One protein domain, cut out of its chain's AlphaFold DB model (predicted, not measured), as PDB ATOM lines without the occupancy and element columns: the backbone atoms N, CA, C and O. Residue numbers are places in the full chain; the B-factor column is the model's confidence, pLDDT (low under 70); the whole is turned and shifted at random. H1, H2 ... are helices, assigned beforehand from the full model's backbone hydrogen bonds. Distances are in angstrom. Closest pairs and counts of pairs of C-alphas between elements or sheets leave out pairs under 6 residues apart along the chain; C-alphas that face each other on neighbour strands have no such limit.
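AT A GLANCE: This is residues 16 to 101 of the 106 residues of an uncharacterized protein of Marinobacter halodurans (UniProt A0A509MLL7). A long helix, H2, reaches out from a head of three helices, H3 to H5, and short H1 turns off its far end. H3 folds back beside H2, and hairpin H4-H5 packs on H3 through H4. The printed part has 86 residues, five named helices, H1 to H5 in order, and no named strand: all helix, loose, radius of gyration of the C-alphas 15.8 A, spans 47 by 29 by 22 A.

IN THESE COORDINATES: H1, residues 16 to 21, begins at C-alpha 16 (-25.400, -1.911, 2.249). H2, residues 23 to 44, is 31.8 A long; H3, 52 to 63, 16.1 A; H4, 69 to 85, 24.7 A. H5, 90 to 100, ends at C-alpha 100 (-51.596, -14.991, 1.524).

HOW THE PARTS SIT: H1 and H2 touch only at the corner, only just, with 3 pairs of C-alphas within 8 A; closest are Lys 19 and Tyr 26, 5.6 A. H2, with residues 38 to 42 alone, touches H3 in a hairpin at a shallow tilt of 26 degrees, opposite ways; closest C-alphas Arg 38 and Arg 62, 6.0 A. H3 and H4 touch about perpendicular, at 82 degrees; closest C-alphas Ala 57 and Ala 71, 5.2 A. Hairpin H4 and H5 touch; closest C-alphas Met 80 and Val 93, 6.5 A. In the five helices every O i to N i+4 pair is within hydrogen-bond range.

THE WHOLE: The farthest C-alphas, Ser 21 and Asn 87, are 47.7 A apart. The printed part has no cut and no long link. pLDDT is under 70 at residues 48 to 49, 83 to 93, 96 and 100 to 101.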
ATOM      1  N   ALA A  16     -26.364  -1.667   3.319       92.31
ATOM      2  CA  ALA A  16     -25.400  -1.911   2.249       92.31
ATOM      3  C   ALA A  16     -23.984  -2.110   2.813       92.31
ATOM      4  O   ALA A  16     -23.315  -3.084   2.467       92.31
ATOM      5  N   GLU A  17     -23.568  -1.250   3.745       90.75
ATOM      6  CA  GLU A  17     -22.264  -1.350   4.406       90.75
ATOM      7  C   GLU A  17     -22.147  -2.621   5.249       90.75
ATOM      8  O   GLU A  17     -21.105  -3.278   5.214       90.75
ATOM      9  N   LEU A  18     -23.215  -3.002   5.959       88.94
ATOM     10  CA  LEU A  18     -23.262  -4.229   6.753       88.94
ATOM     11  C   LEU A  18     -23.115  -5.473   5.867       88.94
ATOM     12  O   LEU A  18     -22.299  -6.341   6.165       88.94
ATOM     13  N   LYS A  19     -23.852  -5.536   4.750       91.88
ATOM     14  CA  LYS A  19     -23.768  -6.643   3.783       91.88
ATOM     15  C   LYS A  19     -22.368  -6.800   3.196       91.88
ATOM     16  O   LYS A  19     -21.899  -7.922   3.048       91.88
ATOM     17  N   GLN A  20     -21.729  -5.686   2.844       92.38
ATOM     18  CA  GLN A  20     -20.428  -5.698   2.178       92.38
ATOM     19  C   GLN A  20     -19.275  -5.946   3.154       92.38
ATOM     20  O   GLN A  20     -18.353  -6.693   2.842       92.38
ATOM     21  N   SER A  21     -19.320  -5.319   4.331       91.94
ATOM     22  CA  SER A  21     -18.204  -5.326   5.282       91.94
ATOM     23  C   SER A  21     -18.289  -6.471   6.290       91.94
ATOM     24  O   SER A  21     -17.260  -6.925   6.783       91.94
ATOM     25  N   TYR A  22     -19.500  -6.942   6.603       91.00
ATOM     26  CA  TYR A  22     -19.751  -7.954   7.632       91.00
ATOM     27  C   TYR A  22     -20.846  -8.942   7.194       91.00
ATOM     28  O   TYR A  22     -21.897  -9.029   7.832       91.00
ATOM     29  N   PRO A  23     -20.626  -9.728   6.124       91.12
ATOM     30  CA  PRO A  23     -21.643 -10.637   5.590       91.12
ATOM     31  C   PRO A  23     -22.125 -11.683   6.612       91.12
ATOM     32  O   PRO A  23     -23.301 -12.042   6.598       91.12
ATOM     33  N   GLY A  24     -21.252 -12.133   7.524       92.31
ATOM     34  CA  GLY A  24     -21.629 -13.030   8.625       92.31
ATOM     35  C   GLY A  24     -22.600 -12.373   9.609       92.31
ATOM     36  O   GLY A  24     -23.683 -12.897   9.844       92.31
ATOM     37  N   LEU A  25     -22.268 -11.169  10.091       89.00
ATOM     38  CA  LEU A  25     -23.141 -10.398  10.981       89.00
ATOM     39  C   LEU A  25     -24.469 -10.041  10.300       89.00
ATOM     40  O   LEU A  25     -25.525 -10.111  10.919       89.00
ATOM     41  N   TYR A  26     -24.439  -9.707   9.007       92.56
ATOM     42  CA  TYR A  26     -25.655  -9.509   8.222       92.56
ATOM     43  C   TYR A  26     -26.553 -10.755   8.244       92.56
ATOM     44  O   TYR A  26     -27.750 -10.639   8.519       92.56
ATOM     45  N   ALA A  27     -25.991 -11.937   7.977       92.19
ATOM     46  CA  ALA A  27     -26.741 -13.189   7.989       92.19
ATOM     47  C   ALA A  27     -27.330 -13.491   9.378       92.19
ATOM     48  O   ALA A  27     -28.494 -13.882   9.472       92.19
ATOM     49  N   GLU A  28     -26.573 -13.241  10.449       92.44
ATOM     50  CA  GLU A  28     -27.043 -13.377  11.833       92.44
ATOM     51  C   GLU A  28     -28.206 -12.427  12.141       92.44
ATOM     52  O   GLU A  28     -29.241 -12.868  12.641       92.44
ATOM     53  N   CYS A  29     -28.092 -11.143  11.783       90.19
ATOM     54  CA  CYS A  29     -29.166 -10.169  11.975       90.19
ATOM     55  C   CYS A  29     -30.437 -10.554  11.201       90.19
ATOM     56  O   CYS A  29     -31.542 -10.445  11.734       90.19
ATOM     57  N   VAL A  30     -30.302 -11.034   9.960       91.94
ATOM     58  CA  VAL A  30     -31.443 -11.518   9.165       91.94
ATOM     59  C   VAL A  30     -32.086 -12.741   9.810       91.94
ATOM     60  O   VAL A  30     -33.313 -12.802   9.901       91.94
ATOM     61  N   ALA A  31     -31.288 -13.703  10.275       89.94
ATOM     62  CA  ALA A  31     -31.795 -14.892  10.949       89.94
ATOM     63  C   ALA A  31     -32.552 -14.526  12.236       89.94
ATOM     64  O   ALA A  31     -33.671 -14.995  12.442       89.94
ATOM     65  N   GLN A  32     -31.991 -13.628  13.051       91.88
ATOM     66  CA  GLN A  32     -32.632 -13.129  14.270       91.88
ATOM     67  C   GLN A  32     -33.942 -12.394  13.971       91.88
ATOM     68  O   GLN A  32     -34.964 -12.707  14.578       91.88
ATOM     69  N   GLY A  33     -33.949 -11.467  13.009       90.19
ATOM     70  CA  GLY A  33     -35.163 -10.743  12.624       90.19
ATOM     71  C   GLY A  33     -36.244 -11.671  12.064       90.19
ATOM     72  O   GLY A  33     -37.419 -11.537  12.399       90.19
ATOM     73  N   THR A  34     -35.847 -12.674  11.278       90.12
ATOM     74  CA  THR A  34     -36.765 -13.704  10.770       90.12
ATOM     75  C   THR A  34     -37.378 -14.507  11.918       90.12
ATOM     76  O   THR A  34     -38.580 -14.767  11.911       90.12
ATOM     77  N   GLN A  35     -36.580 -14.882  12.919       90.94
ATOM     78  CA  GLN A  35     -37.060 -15.614  14.088       90.94
ATOM     79  C   GLN A  35     -38.032 -14.778  14.932       90.94
ATOM     80  O   GLN A  35     -39.115 -15.257  15.267       90.94
ATOM     81  N   GLN A  36     -37.697 -13.511  15.199       90.38
ATOM     82  CA  GLN A  36     -38.575 -12.585  15.923       90.38
ATOM     83  C   GLN A  36     -39.917 -12.396  15.206       90.38
ATOM     84  O   GLN A  36     -40.972 -12.388  15.839       90.38
ATOM     85  N   GLU A  37     -39.901 -12.292  13.876       88.88
ATOM     86  CA  GLU A  37     -41.126 -12.157  13.091       88.88
ATOM     87  C   GLU A  37     -42.001 -13.418  13.166       88.88
ATOM     88  O   GLU A  37     -43.220 -13.317  13.322       88.88
ATOM     89  N   ARG A  38     -41.399 -14.616  13.135       89.62
ATOM     90  CA  ARG A  38     -42.129 -15.883  13.325       89.62
ATOM     91  C   ARG A  38     -42.799 -15.945  14.693       89.62
ATOM     92  O   ARG A  38     -43.973 -16.302  14.783       89.62
ATOM     93  N   GLU A  39     -42.081 -15.572  15.748       89.69
ATOM     94  CA  GLU A  39     -42.612 -15.528  17.115       89.69
ATOM     95  C   GLU A  39     -43.768 -14.533  17.238       89.69
ATOM     96  O   GLU A  39     -44.825 -14.871  17.776       89.69
ATOM     97  N   ARG A  40     -43.615 -13.338  16.654       87.81
ATOM     98  CA  ARG A  40     -44.661 -12.310  16.608       87.81
ATOM     99  C   ARG A  40     -45.926 -12.801  15.903       87.81
ATOM    100  O   ARG A  40     -47.029 -12.503  16.359       87.81
ATOM    101  N   ILE A  41     -45.785 -13.532  14.794       85.25
ATOM    102  CA  ILE A  41     -46.920 -14.127  14.075       85.25
ATOM    103  C   ILE A  41     -47.606 -15.179  14.949       85.25
ATOM    104  O   ILE A  41     -48.820 -15.121  15.124       85.25
ATOM    105  N   LEU A  42     -46.845 -16.108  15.537       86.06
ATOM    106  CA  LEU A  42     -47.396 -17.180  16.369       86.06
ATOM    107  C   LEU A  42     -48.133 -16.653  17.605       86.06
ATOM    108  O   LEU A  42     -49.166 -17.212  17.965       86.06
ATOM    109  N   ALA A  43     -47.632 -15.580  18.223       85.38
ATOM    110  CA  ALA A  43     -48.255 -14.942  19.382       85.38
ATOM    111  C   ALA A  43     -49.600 -14.267  19.063       85.38
ATOM    112  O   ALA A  43     -50.411 -14.077  19.963       85.38
ATOM    113  N   ARG A  44     -49.840 -13.899  17.798       81.00
ATOM    114  CA  ARG A  44     -51.105 -13.301  17.336       81.00
ATOM    115  C   ARG A  44     -52.141 -14.324  16.894       81.00
ATOM    116  O   ARG A  44     -53.270 -13.948  16.611       81.00
ATOM    117  N   LEU A  45     -51.756 -15.587  16.750       79.69
ATOM    118  CA  LEU A  45     -52.710 -16.631  16.413       79.69
ATOM    119  C   LEU A  45     -53.512 -17.028  17.659       79.69
ATOM    120  O   LEU A  45     -52.968 -16.957  18.763       79.69
ATOM    121  N   PRO A  46     -54.746 -17.546  17.489       76.50
ATOM    122  CA  PRO A  46     -55.545 -18.073  18.593       76.50
ATOM    123  C   PRO A  46     -54.762 -19.079  19.452       76.50
ATOM    124  O   PRO A  46     -53.743 -19.625  19.015       76.50
ATOM    125  N   ALA A  47     -55.248 -19.419  20.646       77.12
ATOM    126  CA  ALA A  47     -54.664 -20.525  21.405       77.12
ATOM    127  C   ALA A  47     -54.611 -21.810  20.542       77.12
ATOM    128  O   ALA A  47     -55.541 -22.070  19.772       77.12
ATOM    129  N   PRO A  48     -53.525 -22.600  20.613       69.56
ATOM    130  CA  PRO A  48     -53.388 -23.796  19.793       69.56
ATOM    131  C   PRO A  48     -54.509 -24.789  20.114       69.56
ATOM    132  O   PRO A  48     -54.661 -25.220  21.258       69.56
ATOM    133  N   SER A  49     -55.285 -25.169  19.100       69.75
ATOM    134  CA  SER A  49     -56.266 -26.240  19.231       69.75
ATOM    135  C   SER A  49     -55.602 -27.614  19.036       69.75
ATOM    136  O   SER A  49     -54.457 -27.740  18.584       69.75
ATOM    137  N   ARG A  50     -56.333 -28.686  19.360       74.69
ATOM    138  CA  ARG A  50     -55.902 -30.069  19.078       74.69
ATOM    139  C   ARG A  50     -56.046 -30.456  17.594       74.69
ATOM    140  O   ARG A  50     -55.835 -31.614  17.250       74.69
ATOM    141  N   ASN A  51     -56.415 -29.522  16.716       78.00
ATOM    142  CA  ASN A  51     -56.580 -29.772  15.290       78.00
ATOM    143  C   ASN A  51     -55.215 -29.910  14.594       78.00
ATOM    144  O   ASN A  51     -54.451 -28.948  14.494       78.00
ATOM    145  N   ALA A  52     -54.931 -31.096  14.050       73.50
ATOM    146  CA  ALA A  52     -53.677 -31.397  13.354       73.50
ATOM    147  C   ALA A  52     -53.382 -30.438  12.183       73.50
ATOM    148  O   ALA A  52     -52.226 -30.128  11.901       73.50
ATOM    149  N   ARG A  53     -54.421 -29.918  11.517       72.00
ATOM    150  CA  ARG A  53     -54.273 -28.984  10.387       72.00
ATOM    151  C   ARG A  53     -53.738 -27.619  10.819       72.00
ATOM    152  O   ARG A  53     -52.912 -27.026  10.129       72.00
ATOM    153  N   GLU A  54     -54.192 -27.140  11.970       74.56
ATOM    154  CA  GLU A  54     -53.739 -25.881  12.565       74.56
ATOM    155  C   GLU A  54     -52.335 -26.024  13.153       74.56
ATOM    156  O   GLU A  54     -51.519 -25.107  13.047       74.56
ATOM    157  N   GLN A  55     -52.037 -27.189  13.734       79.81
ATOM    158  CA  GLN A  55     -50.704 -27.513  14.240       79.81
ATOM    159  C   GLN A  55     -49.674 -27.518  13.112       79.81
ATOM    160  O   GLN A  55     -48.659 -26.837  13.233       79.81
ATOM    161  N   PHE A  56     -49.982 -28.154  11.978       80.19
ATOM    162  CA  PHE A  56     -49.090 -28.166  10.818       80.19
ATOM    163  C   PHE A  56     -48.777 -26.753  10.301       80.19
ATOM    164  O   PHE A  56     -47.622 -26.420  10.041       80.19
ATOM    165  N   ALA A  57     -49.788 -25.884  10.198       79.88
ATOM    166  CA  ALA A  57     -49.581 -24.503   9.768       79.88
ATOM    167  C   ALA A  57     -48.685 -23.715  10.746       79.88
ATOM    168  O   ALA A  57     -47.781 -22.992  10.321       79.88
ATOM    169  N   ARG A  58     -48.883 -23.893  12.059       84.06
ATOM    170  CA  ARG A  58     -48.040 -23.279  13.100       84.06
ATOM    171  C   ARG A  58     -46.611 -23.807  13.083       84.06
ATOM    172  O   ARG A  58     -45.680 -23.033  13.281       84.06
ATOM    173  N   GLU A  59     -46.429 -25.100  12.851       85.81
ATOM    174  CA  GLU A  59     -45.110 -25.723  12.732       85.81
ATOM    175  C   GLU A  59     -44.356 -25.211  11.507       85.81
ATOM    176  O   GLU A  59     -43.170 -24.900  11.616       85.81
ATOM    177  N   CYS A  60     -45.043 -25.026  10.376       85.50
ATOM    178  CA  CYS A  60     -44.438 -24.414   9.196       85.50
ATOM    179  C   CYS A  60     -43.926 -22.999   9.498       85.50
ATOM    180  O   CYS A  60     -42.791 -22.679   9.159       85.50
ATOM    181  N   ILE A  61     -44.715 -22.178  10.201       85.75
ATOM    182  CA  ILE A  61     -44.298 -20.827  10.612       85.75
ATOM    183  C   ILE A  61     -43.111 -20.895  11.572       85.75
ATOM    184  O   ILE A  61     -42.112 -20.214  11.353       85.75
ATOM    185  N   ARG A  62     -43.193 -21.738  12.608       87.25
ATOM    186  CA  ARG A  62     -42.140 -21.895  13.622       87.25
ATOM    187  C   ARG A  62     -40.804 -22.286  12.998       87.25
ATOM    188  O   ARG A  62     -39.778 -21.703  13.328       87.25
ATOM    189  N   ASN A  63     -40.834 -23.246  12.081       88.12
ATOM    190  CA  ASN A  63     -39.631 -23.815  11.484       88.12
ATOM    191  C   ASN A  63     -39.200 -23.075  10.209       88.12
ATOM    192  O   ASN A  63     -38.130 -23.347   9.673       88.12
ATOM    193  N   GLY A  64     -40.020 -22.147   9.704       80.56
ATOM    194  CA  GLY A  64     -39.804 -21.513   8.405       80.56
ATOM    195  C   GLY A  64     -39.917 -22.471   7.223       80.56
ATOM    196  O   GLY A  64     -39.310 -22.219   6.184       80.56
ATOM    197  N   ALA A  65     -40.638 -23.578   7.390       85.06
ATOM    198  CA  ALA A  65     -40.832 -24.553   6.332       85.06
ATOM    199  C   ALA A  65     -41.829 -24.020   5.288       85.06
ATOM    200  O   ALA A  65     -42.762 -23.286   5.639       85.06
ATOM    201  N   PRO A  66     -41.670 -24.385   4.005       81.44
ATOM    202  CA  PRO A  66     -42.637 -24.024   2.981       81.44
ATOM    203  C   PRO A  66     -44.016 -24.607   3.315       81.44
ATOM    204  O   PRO A  66     -44.152 -25.781   3.653       81.44
ATOM    205  N   MET A  67     -45.047 -23.773   3.196       79.88
ATOM    206  CA  MET A  67     -46.434 -24.177   3.417       79.88
ATOM    207  C   MET A  67     -47.046 -24.704   2.122       79.88
ATOM    208  O   MET A  67     -46.968 -24.048   1.081       79.88
ATOM    209  N   THR A  68     -47.729 -25.847   2.203       82.56
ATOM    210  CA  THR A  68     -48.645 -26.291   1.143       82.56
ATOM    211  C   THR A  68     -49.827 -25.325   1.033       82.56
ATOM    212  O   THR A  68     -50.154 -24.628   1.997       82.56
ATOM    213  N   ASP A  69     -50.519 -25.292  -0.107       81.38
ATOM    214  CA  ASP A  69     -51.685 -24.410  -0.271       81.38
ATOM    215  C   ASP A  69     -52.798 -24.729   0.738       81.38
ATOM    216  O   ASP A  69     -53.423 -23.827   1.291       81.38
ATOM    217  N   THR A  70     -52.963 -26.006   1.096       77.88
ATOM    218  CA  THR A  70     -53.854 -26.429   2.184       77.88
ATOM    219  C   THR A  70     -53.440 -25.832   3.530       77.88
ATOM    220  O   THR A  70     -54.289 -25.380   4.294       77.88
ATOM    221  N   ALA A  71     -52.141 -25.795   3.840       76.50
ATOM    222  CA  ALA A  71     -51.655 -25.198   5.079       76.50
ATOM    223  C   ALA A  71     -51.836 -23.674   5.098       76.50
ATOM    224  O   ALA A  71     -52.207 -23.128   6.136       76.50
ATOM    225  N   LYS A  72     -51.638 -22.996   3.957       79.88
ATOM    226  CA  LYS A  72     -51.939 -21.562   3.812       79.88
ATOM    227  C   LYS A  72     -53.422 -21.277   4.046       79.88
ATOM    228  O   LYS A  72     -53.743 -20.348   4.778       79.88
ATOM    229  N   ALA A  73     -54.316 -22.099   3.492       77.56
ATOM    230  CA  ALA A  73     -55.757 -21.974   3.709       77.56
ATOM    231  C   ALA A  73     -56.139 -22.169   5.188       77.56
ATOM    232  O   ALA A  73     -56.904 -21.383   5.735       77.56
ATOM    233  N   ASN A  74     -55.555 -23.158   5.874       78.00
ATOM    234  CA  ASN A  74     -55.793 -23.355   7.311       78.00
ATOM    235  C   ASN A  74     -55.262 -22.184   8.155       78.00
ATOM    236  O   ASN A  74     -55.897 -21.779   9.124       78.00
ATOM    237  N   TYR A  75     -54.115 -21.614   7.779       80.38
ATOM    238  CA  TYR A  75     -53.604 -20.400   8.408       80.38
ATOM    239  C   TYR A  75     -54.526 -19.194   8.178       80.38
ATOM    240  O   TYR A  75     -54.796 -18.456   9.121       80.38
ATOM    241  N   LEU A  76     -55.061 -19.028   6.962       80.69
ATOM    242  CA  LEU A  76     -56.044 -17.988   6.654       80.69
ATOM    243  C   LEU A  76     -57.261 -18.103   7.580       80.69
ATOM    244  O   LEU A  76     -57.609 -17.124   8.237       80.69
ATOM    245  N   VAL A  77     -57.839 -19.302   7.707       80.81
ATOM    246  CA  VAL A  77     -58.976 -19.556   8.609       80.81
ATOM    247  C   VAL A  77     -58.648 -19.137  10.045       80.81
ATOM    248  O   VAL A  77     -59.395 -18.352  10.620       80.81
ATOM    249  N   LEU A  78     -57.494 -19.549  10.581       78.38
ATOM    250  CA  LEU A  78     -57.047 -19.155  11.925       78.38
ATOM    251  C   LEU A  78     -56.961 -17.635  12.102       78.38
ATOM    252  O   LEU A  78     -57.393 -17.092  13.118       78.38
ATOM    253  N   THR A  79     -56.388 -16.937  11.120       76.62
ATOM    254  CA  THR A  79     -56.253 -15.476  11.181       76.62
ATOM    255  C   THR A  79     -57.592 -14.754  11.036       76.62
ATOM    256  O   THR A  79     -57.794 -13.725  11.677       76.62
ATOM    257  N   MET A  80     -58.525 -15.292  10.244       75.31
ATOM    258  CA  MET A  80     -59.874 -14.742  10.093       75.31
ATOM    259  C   MET A  80     -60.727 -14.971  11.342       75.31
ATOM    260  O   MET A  80     -61.492 -14.088  11.718       75.31
ATOM    261  N   GLU A  81     -60.615 -16.131  11.990       73.44
ATOM    262  CA  GLU A  81     -61.294 -16.412  13.258       73.44
ATOM    263  C   GLU A  81     -60.845 -15.456  14.361       73.44
ATOM    264  O   GLU A  81     -61.685 -14.951  15.102       73.44
ATOM    265  N   GLU A  82     -59.547 -15.162  14.437       70.38
ATOM    266  CA  GLU A  82     -59.033 -14.179  15.389       70.38
ATOM    267  C   GLU A  82     -59.510 -12.764  15.054       70.38
ATOM    268  O   GLU A  82     -60.056 -12.077  15.911       70.38
ATOM    269  N   ALA A  83     -59.433 -12.367  13.781       69.44
ATOM    270  CA  ALA A  83     -59.944 -11.077  13.329       69.44
ATOM    271  C   ALA A  83     -61.451 -10.910  13.634       69.44
ATOM    272  O   ALA A  83     -61.894  -9.838  14.039       69.44
ATOM    273  N   ARG A  84     -62.253 -11.973  13.500       68.06
ATOM    274  CA  ARG A  84     -63.689 -11.949  13.828       68.06
ATOM    275  C   ARG A  84     -63.964 -11.754  15.319       68.06
ATOM    276  O   ARG A  84     -64.963 -11.118  15.642       68.06
ATOM    277  N   LYS A  85     -63.109 -12.258  16.220       64.56
ATOM    278  CA  LYS A  85     -63.244 -12.000  17.670       64.56
ATOM    279  C   LYS A  85     -63.026 -10.528  18.012       64.56
ATOM    280  O   LYS A  85     -63.680 -10.018  18.915       64.56
ATOM    281  N   ASP A  86     -62.184  -9.850  17.239       59.69
ATOM    282  CA  ASP A  86     -61.860  -8.434  17.412       59.69
ATOM    283  C   ASP A  86     -62.827  -7.483  16.672       59.69
ATOM    284  O   ASP A  86     -62.550  -6.288  16.567       59.69
ATOM    285  N   ASN A  87     -63.962  -7.974  16.141       60.16
ATOM    286  CA  ASN A  87     -64.853  -7.212  15.245       60.16
ATOM    287  C   ASN A  87     -64.098  -6.571  14.061       60.16
ATOM    288  O   ASN A  87     -64.400  -5.448  13.648       60.16
ATOM    289  N   ALA A  88     -63.086  -7.253  13.519       61.06
ATOM    290  CA  ALA A  88     -62.258  -6.688  12.464       61.06
ATOM    291  C   ALA A  88     -63.088  -6.328  11.221       61.06
ATOM    292  O   ALA A  88     -63.915  -7.111  10.746       61.06
ATOM    293  N   SER A  89     -62.841  -5.132  10.683       63.97
ATOM    294  CA  SER A  89     -63.503  -4.640   9.477       63.97
ATOM    295  C   SER A  89     -63.192  -5.528   8.264       63.97
ATOM    296  O   SER A  89     -62.168  -6.216   8.215       63.97
ATOM    297  N   ALA A  90     -64.051  -5.480   7.241       67.56
ATOM    298  CA  ALA A  90     -63.840  -6.193   5.976       67.56
ATOM    299  C   ALA A  90     -62.464  -5.891   5.336       67.56
ATOM    300  O   ALA A  90     -61.876  -6.754   4.687       67.56
ATOM    301  N   GLU A  91     -61.906  -4.702   5.583       67.44
ATOM    302  CA  GLU A  91     -60.568  -4.303   5.128       67.44
ATOM    303  C   GLU A  91     -59.442  -5.138   5.756       67.44
ATOM    304  O   GLU A  91     -58.462  -5.455   5.081       67.44
ATOM    305  N   VAL A  92     -59.572  -5.535   7.028       69.25
ATOM    306  CA  VAL A  92     -58.577  -6.386   7.703       69.25
ATOM    307  C   VAL A  92     -58.571  -7.781   7.088       69.25
ATOM    308  O   VAL A  92     -57.502  -8.338   6.841       69.25
ATOM    309  N   VAL A  93     -59.752  -8.323   6.783       68.06
ATOM    310  CA  VAL A  93     -59.893  -9.631   6.129       68.06
ATOM    311  C   VAL A  93     -59.287  -9.597   4.722       68.06
ATOM    312  O   VAL A  93     -58.431 -10.425   4.411       68.06
ATOM    313  N   ALA A  94     -59.613  -8.578   3.921       72.19
ATOM    314  CA  ALA A  94     -59.050  -8.404   2.580       72.19
ATOM    315  C   ALA A  94     -57.515  -8.237   2.595       72.19
ATOM    316  O   ALA A  94     -56.800  -8.767   1.737       72.19
ATOM    317  N   ALA A  95     -56.965  -7.541   3.597       73.50
ATOM    318  CA  ALA A  95     -55.519  -7.406   3.765       73.50
ATOM    319  C   ALA A  95     -54.829  -8.746   4.088       73.50
ATOM    320  O   ALA A  95     -53.694  -8.974   3.656       73.50
ATOM    321  N   ILE A  96     -55.496  -9.634   4.833       69.69
ATOM    322  CA  ILE A  96     -54.999 -10.981   5.136       69.69
ATOM    323  C   ILE A  96     -55.024 -11.852   3.872       69.69
ATOM    324  O   ILE A  96     -54.007 -12.465   3.539       69.69
ATOM    325  N   GLU A  97     -56.129 -11.856   3.124       71.62
ATOM    326  CA  GLU A  97     -56.270 -12.612   1.870       71.62
ATOM    327  C   GLU A  97     -55.219 -12.208   0.828       71.62
ATOM    328  O   GLU A  97     -54.593 -13.069   0.200       71.62
ATOM    329  N   LYS A  98     -54.948 -10.899   0.705       77.94
ATOM    330  CA  LYS A  98     -53.898 -10.361  -0.172       77.94
ATOM    331  C   LYS A  98     -52.498 -10.821   0.239       77.94
ATOM    332  O   LYS A  98     -51.708 -11.195  -0.622       77.94
ATOM    333  N   ARG A  99     -52.172 -10.812   1.538       70.88
ATOM    334  CA  ARG A  99     -50.860 -11.271   2.047       70.88
ATOM    335  C   ARG A  99     -50.609 -12.751   1.779       70.88
ATOM    336  O   ARG A  99     -49.459 -13.149   1.632       70.88
ATOM    337  N   LEU A 100     -51.672 -13.548   1.732       66.69
ATOM    338  CA  LEU A 100     -51.596 -14.991   1.524       66.69
ATOM    339  C   LEU A 100     -51.743 -15.404   0.055       66.69
ATOM    340  O   LEU A 100     -51.566 -16.581  -0.255       66.69
ATOM    341  N   GLY A 101     -52.028 -14.456  -0.844       68.25
ATOM    342  CA  GLY A 101     -52.216 -14.724  -2.270       68.25
ATOM    343  C   GLY A 101     -53.477 -15.536  -2.576       68.25
ATOM    344  O   GLY A 101     -53.511 -16.240  -3.579       68.25
TER     345      GLY A 101